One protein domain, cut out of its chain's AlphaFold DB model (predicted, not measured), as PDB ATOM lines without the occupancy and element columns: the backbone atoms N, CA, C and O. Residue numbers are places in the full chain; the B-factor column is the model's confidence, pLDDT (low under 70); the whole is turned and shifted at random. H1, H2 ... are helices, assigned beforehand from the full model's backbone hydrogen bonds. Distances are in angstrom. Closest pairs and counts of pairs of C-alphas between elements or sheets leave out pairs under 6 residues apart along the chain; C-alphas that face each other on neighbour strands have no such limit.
ATOM      1  N   SER A  33     153.608 217.412 203.011       92.50
ATOM      2  CA  SER A  33     154.011 216.380 202.053       92.50
ATOM      3  C   SER A  33     155.414 216.639 201.499       92.50
ATOM      4  O   SER A  33     155.872 217.781 201.416       92.50
ATOM      5  N   ASP A  34     156.091 215.574 201.064       93.56
ATOM      6  CA  ASP A  34     157.427 215.675 200.462       93.56
ATOM      7  C   ASP A  34     157.427 216.600 199.231       93.56
ATOM      8  O   ASP A  34     158.305 217.452 199.092       93.56
ATOM      9  N   TRP A  35     156.387 216.516 198.392       92.19
ATOM     10  CA  TRP A  35     156.188 217.409 197.247       92.19
ATOM     11  C   TRP A  35     156.099 218.883 197.662       92.19
ATOM     12  O   TRP A  35     156.695 219.766 197.027       92.19
ATOM     13  N   ARG A  36     155.363 219.178 198.742       92.31
ATOM     14  CA  ARG A  36     155.178 220.553 199.204       92.31
ATOM     15  C   ARG A  36     156.471 221.116 199.783       92.31
ATOM     16  O   ARG A  36     156.836 222.242 199.433       92.31
ATOM     17  N   LEU A  37     157.182 220.323 200.584       93.75
ATOM     18  CA  LEU A  37     158.510 220.652 201.100       93.75
ATOM     19  C   LEU A  37     159.498 220.918 199.952       93.75
ATOM     20  O   LEU A  37     160.172 221.948 199.951       93.75
ATOM     21  N   ALA A  38     159.524 220.058 198.930       92.00
ATOM     22  CA  ALA A  38     160.416 220.208 197.782       92.00
ATOM     23  C   ALA A  38     160.098 221.456 196.944       92.00
ATOM     24  O   ALA A  38     161.005 222.162 196.502       92.00
ATOM     25  N   THR A  39     158.811 221.781 196.789       90.50
ATOM     26  CA  THR A  39     158.369 223.022 196.137       90.50
ATOM     27  C   THR A  39     158.865 224.262 196.884       90.50
ATOM     28  O   THR A  39     159.333 225.207 196.253       90.50
ATOM     29  N   ILE A  40     158.776 224.271 198.221       91.56
ATOM     30  CA  ILE A  40     159.260 225.391 199.043       91.56
ATOM     31  C   ILE A  40     160.781 225.509 198.914       91.56
ATOM     32  O   ILE A  40     161.275 226.588 198.606       91.56
ATOM     33  N   ALA A  41     161.521 224.412 199.080       90.69
ATOM     34  CA  ALA A  41     162.982 224.425 199.030       90.69
ATOM     35  C   ALA A  41     163.524 224.947 197.685       90.69
ATOM     36  O   ALA A  41     164.422 225.793 197.659       90.69
ATOM     37  N   LEU A  42     162.942 224.511 196.561       87.12
ATOM     38  CA  LEU A  42     163.322 225.009 195.235       87.12
ATOM     39  C   LEU A  42     162.909 226.469 195.006       87.12
ATOM     40  O   LEU A  42     163.642 227.206 194.345       87.12
ATOM     41  N   GLN A  43     161.786 226.916 195.576       85.50
ATOM     42  CA  GLN A  43     161.403 228.328 195.537       85.50
ATOM     43  C   GLN A  43     162.412 229.199 196.299       85.50
ATOM     44  O   GLN A  43     162.855 230.206 195.753       85.50
ATOM     45  N   GLU A  44     162.822 228.803 197.508       87.62
ATOM     46  CA  GLU A  44     163.826 229.541 198.290       87.62
ATOM     47  C   GLU A  44     165.173 229.606 197.562       87.62
ATOM     48  O   GLU A  44     165.755 230.685 197.442       87.62
ATOM     49  N   ARG A  45     165.630 228.487 196.979       86.00
ATOM     50  CA  ARG A  45     166.838 228.458 196.139       86.00
ATOM     51  C   ARG A  45     166.727 229.400 194.944       86.00
ATOM     52  O   ARG A  45     167.645 230.175 194.684       86.00
ATOM     53  N   SER A  46     165.598 229.366 194.239       80.75
ATOM     54  CA  SER A  46     165.357 230.257 193.103       80.75
ATOM     55  C   SER A  46     165.253 231.727 193.511       80.75
ATOM     56  O   SER A  46     165.521 232.590 192.682       80.75
ATOM     57  N   SER A  47     164.811 232.044 194.725       80.12
ATOM     58  CA  SER A  47     164.773 233.421 195.220       80.12
ATOM     59  C   SER A  47     166.159 233.905 195.650       80.12
ATOM     60  O   SER A  47     166.529 235.039 195.344       80.12
ATOM     61  N   ALA A  48     166.941 233.051 196.311       82.75
ATOM     62  CA  ALA A  48     168.293 233.369 196.759       82.75
ATOM     63  C   ALA A  48     169.246 233.664 195.592       82.75
ATOM     64  O   ALA A  48     170.109 234.530 195.706       82.75
ATOM     65  N   SER A  49     169.054 233.012 194.442       77.06
ATOM     66  CA  SER A  49     169.907 233.181 193.260       77.06
ATOM     67  C   SER A  49     169.870 234.561 192.602       77.06
ATOM     68  O   SER A  49     170.712 234.855 191.755       77.06
ATOM     69  N   TYR A  50     168.929 235.425 192.991       75.06
ATOM     70  CA  TYR A  50     168.916 236.833 192.587       75.06
ATOM     71  C   TYR A  50     169.870 237.709 193.417       75.06
ATOM     72  O   TYR A  50     169.986 238.903 193.141       75.06
ATOM     73  N   ARG A  51     170.530 237.151 194.439       79.38
ATOM     74  CA  ARG A  51     171.452 237.863 195.334       79.38
ATOM     75  C   ARG A  51     172.902 237.488 195.031       79.38
ATOM     76  O   ARG A  51     173.188 236.386 194.576       79.38
ATOM     77  N   GLU A  52     173.820 238.405 195.324       78.12
ATOM     78  CA  GLU A  52     175.261 238.219 195.098       78.12
ATOM     79  C   GLU A  52     175.825 237.041 195.916       78.12
ATOM     80  O   GLU A  52     176.546 236.202 195.382       78.12
ATOM     81  N   ASN A  53     175.379 236.891 197.170       84.00
ATOM     82  CA  ASN A  53     175.772 235.806 198.079       84.00
ATOM     83  C   ASN A  53     174.719 234.688 198.156       84.00
ATOM     84  O   ASN A  53     174.337 234.253 199.246       84.00
ATOM     85  N   TRP A  54     174.223 234.232 197.003       81.00
ATOM     86  CA  TRP A  54     173.073 233.323 196.916       81.00
ATOM     87  C   TRP A  54     173.180 232.059 197.783       81.00
ATOM     88  O   TRP A  54     172.175 231.626 198.334       81.00
ATOM     89  N   GLU A  55     174.372 231.472 197.951       81.19
ATOM     90  CA  GLU A  55     174.547 230.258 198.766       81.19
ATOM     91  C   GLU A  55     174.273 230.502 200.251       81.19
ATOM     92  O   GLU A  55     173.662 229.669 200.923       81.19
ATOM     93  N   SER A  56     174.725 231.650 200.765       84.62
ATOM     94  CA  SER A  56     174.513 232.033 202.165       84.62
ATOM     95  C   SER A  56     173.055 232.413 202.408       84.62
ATOM     96  O   SER A  56     172.484 232.054 203.432       84.62
ATOM     97  N   GLU A  57     172.438 233.076 201.434       85.75
ATOM     98  CA  GLU A  57     171.030 233.472 201.466       85.75
ATOM     99  C   GLU A  57     170.093 232.259 201.392       85.75
ATOM    100  O   GLU A  57     169.146 232.156 202.166       85.75
ATOM    101  N   GLU A  58     170.390 231.292 200.517       89.06
ATOM    102  CA  GLU A  58     169.677 230.012 200.472       89.06
ATOM    103  C   GLU A  58     169.803 229.294 201.822       89.06
ATOM    104  O   GLU A  58     168.805 228.837 202.377       89.06
ATOM    105  N   ALA A  59     171.021 229.200 202.364       87.44
ATOM    106  CA  ALA A  59     171.260 228.522 203.631       87.44
ATOM    107  C   ALA A  59     170.503 229.180 204.795       87.44
ATOM    108  O   ALA A  59     169.899 228.460 205.587       87.44
ATOM    109  N   ALA A  60     170.488 230.514 204.872       87.81
ATOM    110  CA  ALA A  60     169.738 231.253 205.885       87.81
ATOM    111  C   ALA A  60     168.223 231.023 205.751       87.81
ATOM    112  O   ALA A  60     167.577 230.607 206.711       87.81
ATOM    113  N   SER A  61     167.666 231.177 204.544       87.62
ATOM    114  CA  SER A  61     166.236 230.944 204.297       87.62
ATOM    115  C   SER A  61     165.797 229.518 204.634       87.62
ATOM    116  O   SER A  61     164.695 229.305 205.142       87.62
ATOM    117  N   LEU A  62     166.639 228.521 204.349       89.75
ATOM    118  CA  LEU A  62     166.348 227.130 204.690       89.75
ATOM    119  C   LEU A  62     166.474 226.871 206.190       89.75
ATOM    120  O   LEU A  62     165.623 226.174 206.738       89.75
ATOM    121  N   ALA A  63     167.478 227.450 206.855       88.81
ATOM    122  CA  ALA A  63     167.651 227.349 208.303       88.81
ATOM    123  C   ALA A  63     166.442 227.908 209.066       88.81
ATOM    124  O   ALA A  63     166.079 227.373 210.110       88.81
ATOM    125  N   ASP A  64     165.777 228.922 208.509       91.38
ATOM    126  CA  ASP A  64     164.574 229.519 209.087       91.38
ATOM    127  C   ASP A  64     163.307 228.683 208.888       91.38
ATOM    128  O   ASP A  64     162.344 228.866 209.639       91.38
ATOM    129  N   LYS A  65     163.283 227.774 207.902       91.88
ATOM    130  CA  LYS A  65     162.064 227.078 207.443       91.88
ATOM    131  C   LYS A  65     162.060 225.575 207.685       91.88
ATOM    132  O   LYS A  65     160.991 225.018 207.923       91.88
ATOM    133  N   PHE A  66     163.220 224.934 207.623       94.44
ATOM    134  CA  PHE A  66     163.346 223.481 207.608       94.44
ATOM    135  C   PHE A  66     164.103 222.965 208.824       94.44
ATOM    136  O   PHE A  66     165.138 223.501 209.228       94.44
ATOM    137  N   THR A  67     163.626 221.845 209.350       95.06
ATOM    138  CA  THR A  67     164.456 220.916 210.116       95.06
ATOM    139  C   THR A  67     165.390 220.144 209.179       95.06
ATOM    140  O   THR A  67     165.143 220.029 207.974       95.06
ATOM    141  N   ARG A  68     166.454 219.544 209.731       93.94
ATOM    142  CA  ARG A  68     167.344 218.669 208.948       93.94
ATOM    143  C   ARG A  68     166.575 217.509 208.307       93.94
ATOM    144  O   ARG A  68     166.767 217.235 207.128       93.94
ATOM    145  N   ALA A  69     165.682 216.870 209.061       93.88
ATOM    146  CA  ALA A  69     164.899 215.735 208.575       93.88
ATOM    147  C   ALA A  69     163.984 216.118 207.399       93.88
ATOM    148  O   ALA A  69     163.827 215.346 206.455       93.88
ATOM    149  N   GLU A  70     163.396 217.315 207.413       95.38
ATOM    150  CA  GLU A  70     162.603 217.805 206.280       95.38
ATOM    151  C   GLU A  70     163.480 218.106 205.061       95.38
ATOM    152  O   GLU A  70     163.096 217.757 203.948       95.38
ATOM    153  N   ALA A  71     164.673 218.679 205.250       93.00
ATOM    154  CA  ALA A  71     165.621 218.875 204.152       93.00
ATOM    155  C   ALA A  71     166.060 217.534 203.523       93.00
ATOM    156  O   ALA A  71     166.130 217.418 202.302       93.00
ATOM    157  N   GLU A  72     166.270 216.492 204.331       92.75
ATOM    158  CA  GLU A  72     166.580 215.139 203.840       92.75
ATOM    159  C   GLU A  72     165.405 214.509 203.079       92.75
ATOM    160  O   GLU A  72     165.607 213.802 202.088       92.75
ATOM    161  N   ARG A  73     164.162 214.762 203.515       94.19
ATOM    162  CA  ARG A  73     162.956 214.343 202.780       94.19
ATOM    163  C   ARG A  73     162.884 215.012 201.412       94.19
ATOM    164  O   ARG A  73     162.607 214.325 200.434       94.19
ATOM    165  N   VAL A  74     163.194 216.309 201.329       92.31
ATOM    166  CA  VAL A  74     163.288 217.029 200.049       92.31
ATOM    167  C   VAL A  74     164.325 216.386 199.134       92.31
ATOM    168  O   VAL A  74     164.009 216.081 197.985       92.31
ATOM    169  N   ASP A  75     165.536 216.145 199.638       89.69
ATOM    170  CA  ASP A  75     166.615 215.548 198.845       89.69
ATOM    171  C   ASP A  75     166.223 214.161 198.317       89.69
ATOM    172  O   ASP A  75     166.387 213.869 197.131       89.69
ATOM    173  N   ARG A  76     165.620 213.319 199.167       89.50
ATOM    174  CA  ARG A  76     165.127 211.992 198.767       89.50
ATOM    175  C   ARG A  76     164.034 212.084 197.705       89.50
ATOM    176  O   ARG A  76     164.061 211.332 196.734       89.50
ATOM    177  N   PHE A  77     163.090 213.003 197.882       90.00
ATOM    178  CA  PHE A  77     161.981 213.203 196.956       90.00
ATOM    179  C   PHE A  77     162.463 213.668 195.580       90.00
ATOM    180  O   PHE A  77     162.056 213.127 194.552       90.00
ATOM    181  N   LEU A  78     163.371 214.644 195.538       85.81
ATOM    182  CA  LEU A  78     163.930 215.131 194.281       85.81
ATOM    183  C   LEU A  78     164.823 214.080 193.608       85.81
ATOM    184  O   LEU A  78     164.830 213.995 192.383       85.81
ATOM    185  N   ALA A  79     165.544 213.259 194.377       83.25
ATOM    186  CA  ALA A  79     166.316 212.141 193.836       83.25
ATOM    187  C   ALA A  79     165.416 211.058 193.215       83.25
ATOM    188  O   ALA A  79     165.736 210.545 192.146       83.25
ATOM    189  N   ALA A  80     164.271 210.750 193.833       81.56
ATOM    190  CA  ALA A  80     163.305 209.777 193.315       81.56
ATOM    191  C   ALA A  80     162.638 210.212 191.996       81.56
ATOM    192  O   ALA A  80     162.158 209.372 191.240       81.56
ATOM    193  N   ASN A  81     162.630 211.516 191.701       76.44
ATOM    194  CA  ASN A  81     162.110 212.072 190.450       76.44
ATOM    195  C   ASN A  81     163.099 211.971 189.269       76.44
ATOM    196  O   ASN A  81     162.772 212.375 188.153       76.44
ATOM    197  N   VAL A  82     164.308 211.446 189.487       77.19
ATOM    198  CA  VAL A  82     165.288 211.188 188.424       77.19
ATOM    199  C   VAL A  82     165.046 209.797 187.838       77.19
ATOM    200  O   VAL A  82     164.779 208.852 188.575       77.19
ATOM    201  N   HIS A  83     165.163 209.648 186.513       75.06
ATOM    202  CA  HIS A  83     165.069 208.333 185.876       75.06
ATOM    203  C   HIS A  83     166.063 207.349 186.501       75.06
ATOM    204  O   HIS A  83     167.273 207.581 186.478       75.06
ATOM    205  N   ASP A  84     165.549 206.228 187.004       76.31
ATOM    206  CA  ASP A  84     166.369 205.138 187.522       76.31
ATOM    207  C   ASP A  84     166.991 204.357 186.356       76.31
ATOM    208  O   ASP A  84     166.486 203.323 185.916       76.31
ATOM    209  N   THR A  85     168.091 204.877 185.813       73.25
ATOM    210  CA  THR A  85     168.828 204.217 184.729       73.25
ATOM    211  C   THR A  85     169.437 202.891 185.174       73.25
ATOM    212  O   THR A  85     169.540 201.984 184.355       73.25
ATOM    213  N   ASN A  86     169.738 202.720 186.467       79.69
ATOM    214  CA  ASN A  86     170.231 201.446 186.998       79.69
ATOM    215  C   ASN A  86     169.168 200.345 186.866       79.69
ATOM    216  O   ASN A  86     169.502 199.166 186.755       79.69
ATOM    217  N   ARG A  87     167.878 200.709 186.832       77.88
ATOM    218  CA  ARG A  87     166.797 199.760 186.556       77.88
ATOM    219  C   ARG A  87     166.864 199.192 185.142       77.88
ATOM    220  O   ARG A  87     166.516 198.027 184.968       77.88
ATOM    221  N   LEU A  88     167.318 199.969 184.153       82.12
ATOM    222  CA  LEU A  88     167.561 199.443 182.806       82.12
ATOM    223  C   LEU A  88     168.711 198.441 182.811       82.12
ATOM    224  O   LEU A  88     168.550 197.357 182.264       82.12
ATOM    225  N   ASP A  89     169.811 198.764 183.487       82.81
ATOM    226  CA  ASP A  89     170.973 197.871 183.588       82.81
ATOM    227  C   ASP A  89     170.618 196.567 184.334       82.81
ATOM    228  O   ASP A  89     171.044 195.469 183.965       82.81
ATOM    229  N   ALA A  90     169.768 196.661 185.361       84.00
ATOM    230  CA  ALA A  90     169.249 195.503 186.085       84.00
ATOM    231  C   ALA A  90     168.326 194.625 185.221       84.00
ATOM    232  O   ALA A  90     168.348 193.403 185.347       84.00
ATOM    233  N   LEU A  91     167.515 195.226 184.341       84.06
ATOM    234  CA  LEU A  91     166.694 194.483 183.377       84.06
ATOM    235  C   LEU A  91     167.554 193.834 182.289       84.06
ATOM    236  O   LEU A  91     167.276 192.706 181.881       84.06
ATOM    237  N   ASP A  92     168.617 194.513 181.859       83.12
ATOM    238  CA  ASP A  92     169.533 194.009 180.836       83.12
ATOM    239  C   ASP A  92     170.336 192.787 181.317       83.12
ATOM    240  O   ASP A  92     170.643 191.875 180.552       83.12
ATOM    241  N   THR A  93     170.602 192.710 182.620       86.38
ATOM    242  CA  THR A  93     171.346 191.605 183.251       86.38
ATOM    243  C   THR A  93     170.455 190.523 183.875       86.38
ATOM    244  O   THR A  93     170.964 189.539 184.417       86.38
ATOM    245  N   ALA A  94     169.128 190.648 183.778       87.19
ATOM    246  CA  ALA A  94     168.189 189.697 184.368       87.19
ATOM    247  C   ALA A  94     168.240 188.326 183.660       87.19
ATOM    248  O   ALA A  94     167.920 188.201 182.474       87.19
ATOM    249  N   ALA A  95     168.623 187.286 184.410       84.44
ATOM    250  CA  ALA A  95     168.805 185.918 183.909       84.44
ATOM    251  C   ALA A  95     167.489 185.173 183.617       84.44
ATOM    252  O   ALA A  95     167.490 184.157 182.929       84.44
ATOM    253  N   ASN A  96     166.367 185.661 184.146       90.75
ATOM    254  CA  ASN A  96     165.043 185.050 184.023       90.75
ATOM    255  C   ASN A  96     164.199 185.614 182.864       90.75
ATOM    256  O   ASN A  96     163.033 185.249 182.746       90.75
ATOM    257  N   LEU A  97     164.756 186.509 182.042       89.75
ATOM    258  CA  LEU A  97     164.077 187.088 180.881       89.75
ATOM    259  C   LEU A  97     164.612 186.481 179.586       89.75
ATOM    260  O   LEU A  97     165.823 186.328 179.416       89.75
ATOM    261  N   THR A  98     163.712 186.190 178.646       93.06
ATOM    262  CA  THR A  98     164.122 185.920 177.265       93.06
ATOM    263  C   THR A  98     164.668 187.201 176.627       93.06
ATOM    264  O   THR A  98     164.367 188.309 177.077       93.06
ATOM    265  N   ALA A  99     165.459 187.071 175.557       89.31
ATOM    266  CA  ALA A  99     165.981 188.235 174.835       89.31
ATOM    267  C   ALA A  99     164.852 189.142 174.306       89.31
ATOM    268  O   ALA A  99     164.913 190.358 174.460       89.31
ATOM    269  N   ALA A 100     163.781 188.546 173.770       92.50
ATOM    270  CA  ALA A 100     162.633 189.289 173.255       92.50
ATOM    271  C   ALA A 100     161.880 190.050 174.362       92.50
ATOM    272  O   ALA A 100     161.538 191.218 174.179       92.50
ATOM    273  N   ASP A 101     161.662 189.419 175.521       93.62
ATOM    274  CA  ASP A 101     160.985 190.068 176.652       93.62
ATOM    275  C   ASP A 101     161.822 191.212 177.227       93.62
ATOM    276  O   ASP A 101     161.287 192.267 177.572       93.62
ATOM    277  N   ARG A 102     163.145 191.027 177.304       93.44
ATOM    278  CA  ARG A 102     164.088 192.058 177.747       93.44
ATOM    279  C   ARG A 102     164.040 193.284 176.838       93.44
ATOM    280  O   ARG A 102     163.844 194.393 177.338       93.44
ATOM    281  N   ASP A 103     164.165 193.086 175.528       91.69
ATOM    282  CA  ASP A 103     164.127 194.174 174.546       91.69
ATOM    283  C   ASP A 103     162.791 194.918 174.594       91.69
ATOM    284  O   ASP A 103     162.749 196.154 174.589       91.69
ATOM    285  N   TRP A 104     161.688 194.171 174.708       93.69
ATOM    286  CA  TRP A 104     160.359 194.754 174.839       93.69
ATOM    287  C   TRP A 104     160.219 195.583 176.124       93.69
ATOM    288  O   TRP A 104     159.788 196.735 176.051       93.69
ATOM    289  N   LEU A 105     160.630 195.058 177.286       92.81
ATOM    290  CA  LEU A 105     160.552 195.760 178.575       92.81
ATOM    291  C   LEU A 105     161.405 197.032 178.599       92.81
ATOM    292  O   LEU A 105     160.926 198.087 179.025       92.81
ATOM    293  N   ILE A 106     162.645 196.959 178.109       90.69
ATOM    294  CA  ILE A 106     163.532 198.123 177.977       90.69
ATOM    295  C   ILE A 106     162.894 199.167 177.053       90.69
ATOM    296  O   ILE A 106     162.883 200.359 177.376       90.69
ATOM    297  N   GLY A 107     162.319 198.731 175.928       92.31
ATOM    298  CA  GLY A 107     161.586 199.593 175.003       92.31
ATOM    299  C   GLY A 107     160.394 200.294 175.660       92.31
ATOM    300  O   GLY A 107     160.253 201.513 175.530       92.31
ATOM    301  N   GLN A 108     159.570 199.561 176.417       93.12
ATOM    302  CA  GLN A 108     158.424 200.128 177.133       93.12
ATOM    303  C   GLN A 108     158.849 201.125 178.212       93.12
ATOM    304  O   GLN A 108     158.246 202.194 178.321       93.12
ATOM    305  N   LEU A 109     159.904 200.828 178.978       90.69
ATOM    306  CA  LEU A 109     160.387 201.730 180.023       90.69
ATOM    307  C   LEU A 109     160.930 203.038 179.428       90.69
ATOM    308  O   LEU A 109     160.570 204.121 179.890       90.69
ATOM    309  N   ARG A 110     161.706 202.958 178.340       90.31
ATOM    310  CA  ARG A 110     162.175 204.144 177.600       90.31
ATOM    311  C   ARG A 110     161.014 204.978 177.060       90.31
ATOM    312  O   ARG A 110     161.045 206.205 177.156       90.31
ATOM    313  N   LEU A 111     159.980 204.332 176.521       92.00
ATOM    314  CA  LEU A 111     158.786 205.017 176.030       92.00
ATOM    315  C   LEU A 111     158.011 205.706 177.164       92.00
ATOM    316  O   LEU A 111     157.565 206.842 176.994       92.00
ATOM    317  N   ALA A 112     157.856 205.042 178.311       90.62
ATOM    318  CA  ALA A 112     157.189 205.605 179.482       90.62
ATOM    319  C   ALA A 112     157.914 206.858 179.991       90.62
ATOM    320  O   ALA A 112     157.280 207.897 180.171       90.62
ATOM    321  N   TRP A 113     159.241 206.795 180.121       89.81
ATOM    322  CA  TRP A 113     160.065 207.951 180.477       89.81
ATOM    323  C   TRP A 113     159.938 209.090 179.474       89.81
ATOM    324  O   TRP A 113     159.680 210.222 179.867       89.81
ATOM    325  N   HIS A 114     160.014 208.806 178.173       89.88
ATOM    326  CA  HIS A 114     159.849 209.840 177.151       89.88
ATOM    327  C   HIS A 114     158.485 210.553 177.239       89.88
ATOM    328  O   HIS A 114     158.397 211.778 177.102       89.88
ATOM    329  N   ARG A 115     157.408 209.801 177.497       90.75
ATOM    330  CA  ARG A 115     156.063 210.367 177.681       90.75
ATOM    331  C   ARG A 115     155.967 211.220 178.945       90.75
ATOM    332  O   ARG A 115     155.356 212.287 178.893       90.75
ATOM    333  N   LEU A 116     156.576 210.775 180.044       89.25
ATOM    334  CA  LEU A 116     156.619 211.525 181.297       89.25
ATOM    335  C   LEU A 116     157.398 212.839 181.135       89.25
ATOM    336  O   LEU A 116     156.894 213.895 181.501       89.25
ATOM    337  N   GLU A 117     158.558 212.802 180.482       87.25
ATOM    338  CA  GLU A 117     159.352 213.997 180.174       87.25
ATOM    339  C   GLU A 117     158.574 214.990 179.306       87.25
ATOM    340  O   GLU A 117     158.535 216.185 179.597       87.25
ATOM    341  N   THR A 118     157.863 214.490 178.293       88.75
ATOM    342  CA  THR A 118     156.991 215.323 177.451       88.75
ATOM    343  C   THR A 118     155.883 215.993 178.272       88.75
ATOM    344  O   THR A 118     155.545 217.155 178.032       88.75
ATOM    345  N   LEU A 119     155.293 215.281 179.238       88.94
ATOM    346  CA  LEU A 119     154.292 215.846 180.144       88.94
ATOM    347  C   LEU A 119     154.907 216.930 181.036       88.94
ATOM    348  O   LEU A 119     154.357 218.028 181.123       88.94
ATOM    349  N   HIS A 120     156.055 216.655 181.650       87.50
ATOM    350  CA  HIS A 120     156.766 217.622 182.478       87.50
ATOM    351  C   HIS A 120     157.148 218.887 181.691       87.50
ATOM    352  O   HIS A 120     156.942 219.997 182.182       87.50
ATOM    353  N   ASP A 121     157.607 218.757 180.444       85.75
ATOM    354  CA  ASP A 121     157.933 219.895 179.578       85.75
ATOM    355  C   ASP A 121     156.698 220.731 179.230       85.75
ATOM    356  O   ASP A 121     156.760 221.963 179.189       85.75
ATOM    357  N   ARG A 122     155.548 220.085 179.013       86.62
ATOM    358  CA  ARG A 122     154.274 220.793 178.818       86.62
ATOM    359  C   ARG A 122     153.862 221.552 180.074       86.62
ATOM    360  O   ARG A 122     153.403 222.680 179.954       86.62
ATOM    361  N   ILE A 123     154.058 220.982 181.264       87.31
ATOM    362  CA  ILE A 123     153.801 221.673 182.537       87.31
ATOM    363  C   ILE A 123     154.756 222.862 182.710       87.31
ATOM    364  O   ILE A 123     154.330 223.946 183.110       87.31
ATOM    365  N   ASP A 124     156.035 222.690 182.374       83.19
ATOM    366  CA  ASP A 124     157.048 223.737 182.501       83.19
ATOM    367  C   ASP A 124     156.787 224.923 181.561       83.19
ATOM    368  O   ASP A 124     156.985 226.071 181.977       83.19
ATOM    369  N   ASN A 125     156.329 224.650 180.335       82.50
ATOM    370  CA  ASN A 125     156.117 225.637 179.270       82.50
ATOM    371  C   ASN A 125     154.664 226.130 179.153       82.50
ATOM    372  O   ASN A 125     154.385 227.033 178.364       82.50
ATOM    373  N   ALA A 126     153.729 225.559 179.912       80.19
ATOM    374  CA  ALA A 126     152.346 226.004 179.897       80.19
ATOM    375  C   ALA A 126     152.229 227.455 180.388       80.19
ATOM    376  O   ALA A 126     152.750 227.838 181.442       80.19
ATOM    377  N   SER A 127     151.538 228.263 179.583       70.25
ATOM    378  CA  SER A 127     151.186 229.647 179.892       70.25
ATOM    379  C   SER A 127     150.006 229.709 180.875       70.25
ATOM    380  O   SER A 127     149.600 228.699 181.453       70.25
ATOM    381  N   SER A 128     149.433 230.899 181.080       67.56
ATOM    382  CA  SER A 128     148.335 231.159 182.027       67.56
ATOM    383  C   SER A 128     147.051 230.348 181.796       67.56
ATOM    384  O   SER A 128     146.155 230.396 182.633       67.56
ATOM    385  N   LEU A 129     146.946 229.600 180.693       71.75
ATOM    386  CA  LEU A 129     145.776 228.789 180.344       71.75
ATOM    387  C   LEU A 129     145.647 227.496 181.166       71.75
ATOM    388  O   LEU A 129     144.599 226.859 181.127       71.75
ATOM    389  N   MET A 130     146.685 227.098 181.911       78.50
ATOM    390  CA  MET A 130     146.664 225.905 182.759       78.50
ATOM    391  C   MET A 130     147.054 226.252 184.194       78.50
ATOM    392  O   MET A 130     148.061 226.924 184.431       78.50
ATOM    393  N   ASN A 131     146.315 225.711 185.169       84.06
ATOM    394  CA  ASN A 131     146.770 225.692 186.557       84.06
ATOM    395  C   ASN A 131     147.915 224.676 186.700       84.06
ATOM    396  O   ASN A 131     147.736 223.546 187.150       84.06
ATOM    397  N   THR A 132     149.102 225.094 186.266       82.75
ATOM    398  CA  THR A 132     150.325 224.282 186.260       82.75
ATOM    399  C   THR A 132     150.663 223.737 187.639       82.75
ATOM    400  O   THR A 132     151.169 222.628 187.729       82.75
ATOM    401  N   ARG A 133     150.328 224.462 188.713       83.31
ATOM    402  CA  ARG A 133     150.549 224.008 190.087       83.31
ATOM    403  C   ARG A 133     149.677 222.806 190.445       83.31
ATOM    404  O   ARG A 133     150.200 221.855 191.009       83.31
ATOM    405  N   TYR A 134     148.390 222.842 190.102       85.00
ATOM    406  CA  TYR A 134     147.471 221.728 190.354       85.00
ATOM    407  C   TYR A 134     147.864 220.476 189.558       85.00
ATOM    408  O   TYR A 134     147.919 219.375 190.101       85.00
ATOM    409  N   VAL A 135     148.200 220.646 188.277       86.44
ATOM    410  CA  VAL A 135     148.630 219.522 187.430       86.44
ATOM    411  C   VAL A 135     149.952 218.940 187.926       86.44
ATOM    412  O   VAL A 135     150.076 217.727 188.016       86.44
ATOM    413  N   ALA A 136     150.908 219.790 188.306       87.44
ATOM    414  CA  ALA A 136     152.180 219.354 188.868       87.44
ATOM    415  C   ALA A 136     151.986 218.584 190.187       87.44
ATOM    416  O   ALA A 136     152.576 217.521 190.346       87.44
ATOM    417  N   SER A 137     151.099 219.044 191.082       88.56
ATOM    418  CA  SER A 137     150.783 218.301 192.311       88.56
ATOM    419  C   SER A 137     150.112 216.955 192.054       88.56
ATOM    420  O   SER A 137     150.350 216.016 192.795       88.56
ATOM    421  N   ALA A 138     149.290 216.835 191.008       88.06
ATOM    422  CA  ALA A 138     148.576 215.591 190.715       88.06
ATOM    423  C   ALA A 138     149.503 214.441 190.281       88.06
ATOM    424  O   ALA A 138     149.089 213.286 190.302       88.06
ATOM    425  N   ILE A 139     150.730 214.759 189.868       87.25
ATOM    426  CA  ILE A 139     151.746 213.786 189.453       87.25
ATOM    427  C   ILE A 139     153.024 213.892 190.295       87.25
ATOM    428  O   ILE A 139     154.071 213.424 189.859       87.25
ATOM    429  N   ASP A 140     152.960 214.566 191.450       88.56
ATOM    430  CA  ASP A 140     154.105 214.820 192.334       88.56
ATOM    431  C   ASP A 140     155.329 215.447 191.628       88.56
ATOM    432  O   ASP A 140     156.469 215.355 192.081       88.56
ATOM    433  N   TYR A 141     155.097 216.177 190.537       87.69
ATOM    434  CA  TYR A 141     156.142 216.888 189.818       87.69
ATOM    435  C   TYR A 141     156.394 218.249 190.466       87.69
ATOM    436  O   TYR A 141     155.467 219.020 190.728       87.69
ATOM    437  N   VAL A 142     157.662 218.595 190.681       86.81
ATOM    438  CA  VAL A 142     158.044 219.958 191.068       86.81
ATOM    439  C   VAL A 142     158.527 220.694 189.831       86.81
ATOM    440  O   VAL A 142     159.529 220.327 189.216       86.81
ATOM    441  N   ARG A 143     157.797 221.746 189.454       77.38
ATOM    442  CA  ARG A 143     158.064 222.528 188.243       77.38
ATOM    443  C   ARG A 143     159.518 223.013 188.205       77.38
ATOM    444  O   ARG A 143     160.039 223.498 189.207       77.38
ATOM    445  N   TRP A 144     160.148 222.886 187.037       73.88
ATOM    446  CA  TRP A 144     161.551 223.230 186.761       73.88
ATOM    447  C   TRP A 144     162.608 222.428 187.541       73.88
ATOM    448  O   TRP A 144     163.787 222.619 187.276       73.88
ATOM    449  N   SER A 145     162.244 221.484 188.416       78.69
ATOM    450  CA  SER A 145     163.204 220.693 189.217       78.69
ATOM    451  C   SER A 145     164.237 219.904 188.396       78.69
ATOM    452  O   SER A 145     165.325 219.620 188.890       78.69
ATOM    453  N   ARG A 146     163.919 219.585 187.134       74.38
ATOM    454  CA  ARG A 146     164.801 218.883 186.181       74.38
ATOM    455  C   ARG A 146     165.758 219.811 185.421       74.38
ATOM    456  O   ARG A 146     166.659 219.334 184.735       74.38
ATOM    457  N   ARG A 147     165.543 221.128 185.477       66.56
ATOM    458  CA  ARG A 147     166.260 222.117 184.666       66.56
ATOM    459  C   ARG A 147     167.454 222.692 185.431       66.56
ATOM    460  O   ARG A 147     167.242 223.183 186.543       66.56
ATOM    461  N   PRO A 148     168.681 222.697 184.866       59.28
ATOM    462  CA  PRO A 148     169.863 223.299 185.495       59.28
ATOM    463  C   PRO A 148     169.628 224.718 186.028       59.28
ATOM    464  O   PRO A 148     170.244 225.130 187.003       59.28
ATOM    465  N   GLU A 149     168.708 225.463 185.429       58.59
ATOM    466  CA  GLU A 149     168.291 226.810 185.811       58.59
ATOM    467  C   GLU A 149     167.585 226.862 187.176       58.59
ATOM    468  O   GLU A 149     167.754 227.834 187.906       58.59
ATOM    469  N   ALA A 150     166.849 225.816 187.572       55.00
ATOM    470  CA  ALA A 150     166.281 225.698 188.921       55.00
ATOM    471  C   ALA A 150     167.318 225.259 189.966       55.00
ATOM    472  O   ALA A 150     167.138 225.472 191.164       55.00
ATOM    473  N   ILE A 151     168.408 224.643 189.508       54.59
ATOM    474  CA  ILE A 151     169.486 224.108 190.346       54.59
ATOM    475  C   ILE A 151     170.570 225.158 190.599       54.59
ATOM    476  O   ILE A 151     171.085 225.260 191.707       54.59
TER     477      ILE A 151
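AT A GLANCE: This is residues 33 to 151 of the 166 residues of an uncharacterized protein of Streptomyces sp. 1 (UniProt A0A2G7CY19). Look for a loose, two-ended helical model: at one end H2, H3 and the short H7 pack on H1, and from there a long arm reaches away, made of H5 with H4 folded back on its first part. H6 folds back from the last part of H5 to come close to H1, while H3 and H5 stay apart and leave the space between them open. The printed part has 119 residues with seven named helices, H1 to H7 in order, and no named strand, and its class is all helix. It is loose, with a radius of gyration of the C-alphas of 17.9 A and spans of 55 by 37 by 27 A.

IN THESE COORDINATES: Find C-alpha 34 at (157.427, 215.675, 200.462); from there H1 runs through residues 34 to 48, 21.1 A long. H2 follows as residues 54 to 65, 16.5 A, and H3 as residues 68 to 80, 18.4 A. H4 takes residues 85 to 92. Then find C-alpha 99 at (165.981, 188.235, 174.835), where H5, the longest helix, begins; it runs 38.9 A to C-alpha 125 at (156.117, 225.637, 179.270). H6 is residues 132 to 138, and H7, residues 148 to 151, ends at C-alpha 151 at (169.486, 224.108, 190.346).

HOW THE PARTS SIT: Start at H1, the hub, which touches three other helices. H1 and H2 form a helical hairpin, running opposite ways at a steep tilt of 40 degrees; their closest C-alphas, Ala 48 and Trp 54, are 4.8 A apart. H3 touches H1 about perpendicular, at 81 degrees, with the closest C-alphas, Ala 38 and Val 74, 4.8 A apart. H7 touches residues 42 to 46 of H1 alone, closest at the C-alphas of Ser 46 and Ala 150, 6.3 A. H6 is close to H1 but not clearly touching: the closest C-alphas, Trp 35 and Ser 137, are 7.4 A apart. H5 and H6 form a hairpin at a tilt of 38 degrees, only just steep, through residues 123 to 124 of H5 alone; the closest C-alphas, Ile 123 and Thr 132, are 5.7 A apart. Farther out, H4 and H5 form a hairpin at a shallow tilt of 19 degrees through residues 102 to 106 of H5 alone, closest at the C-alphas of Leu 88 and Ile 106, 6.4 A. The helix packing is mostly crossed, with 1 of 4 tilted pairs shallow. In H1 to H6 every O i to N i+4 pair is within hydrogen-bond range; H7 is too short for such a pair.

THE WHOLE: The two C-alphas farthest apart, Glu 52 and Thr 98, are 56.4 A apart. The printed part has no cut and no long link. Mean pLDDT of the printed part is 85.2; look for values under 70 at residue 128 and residues 147 to 151.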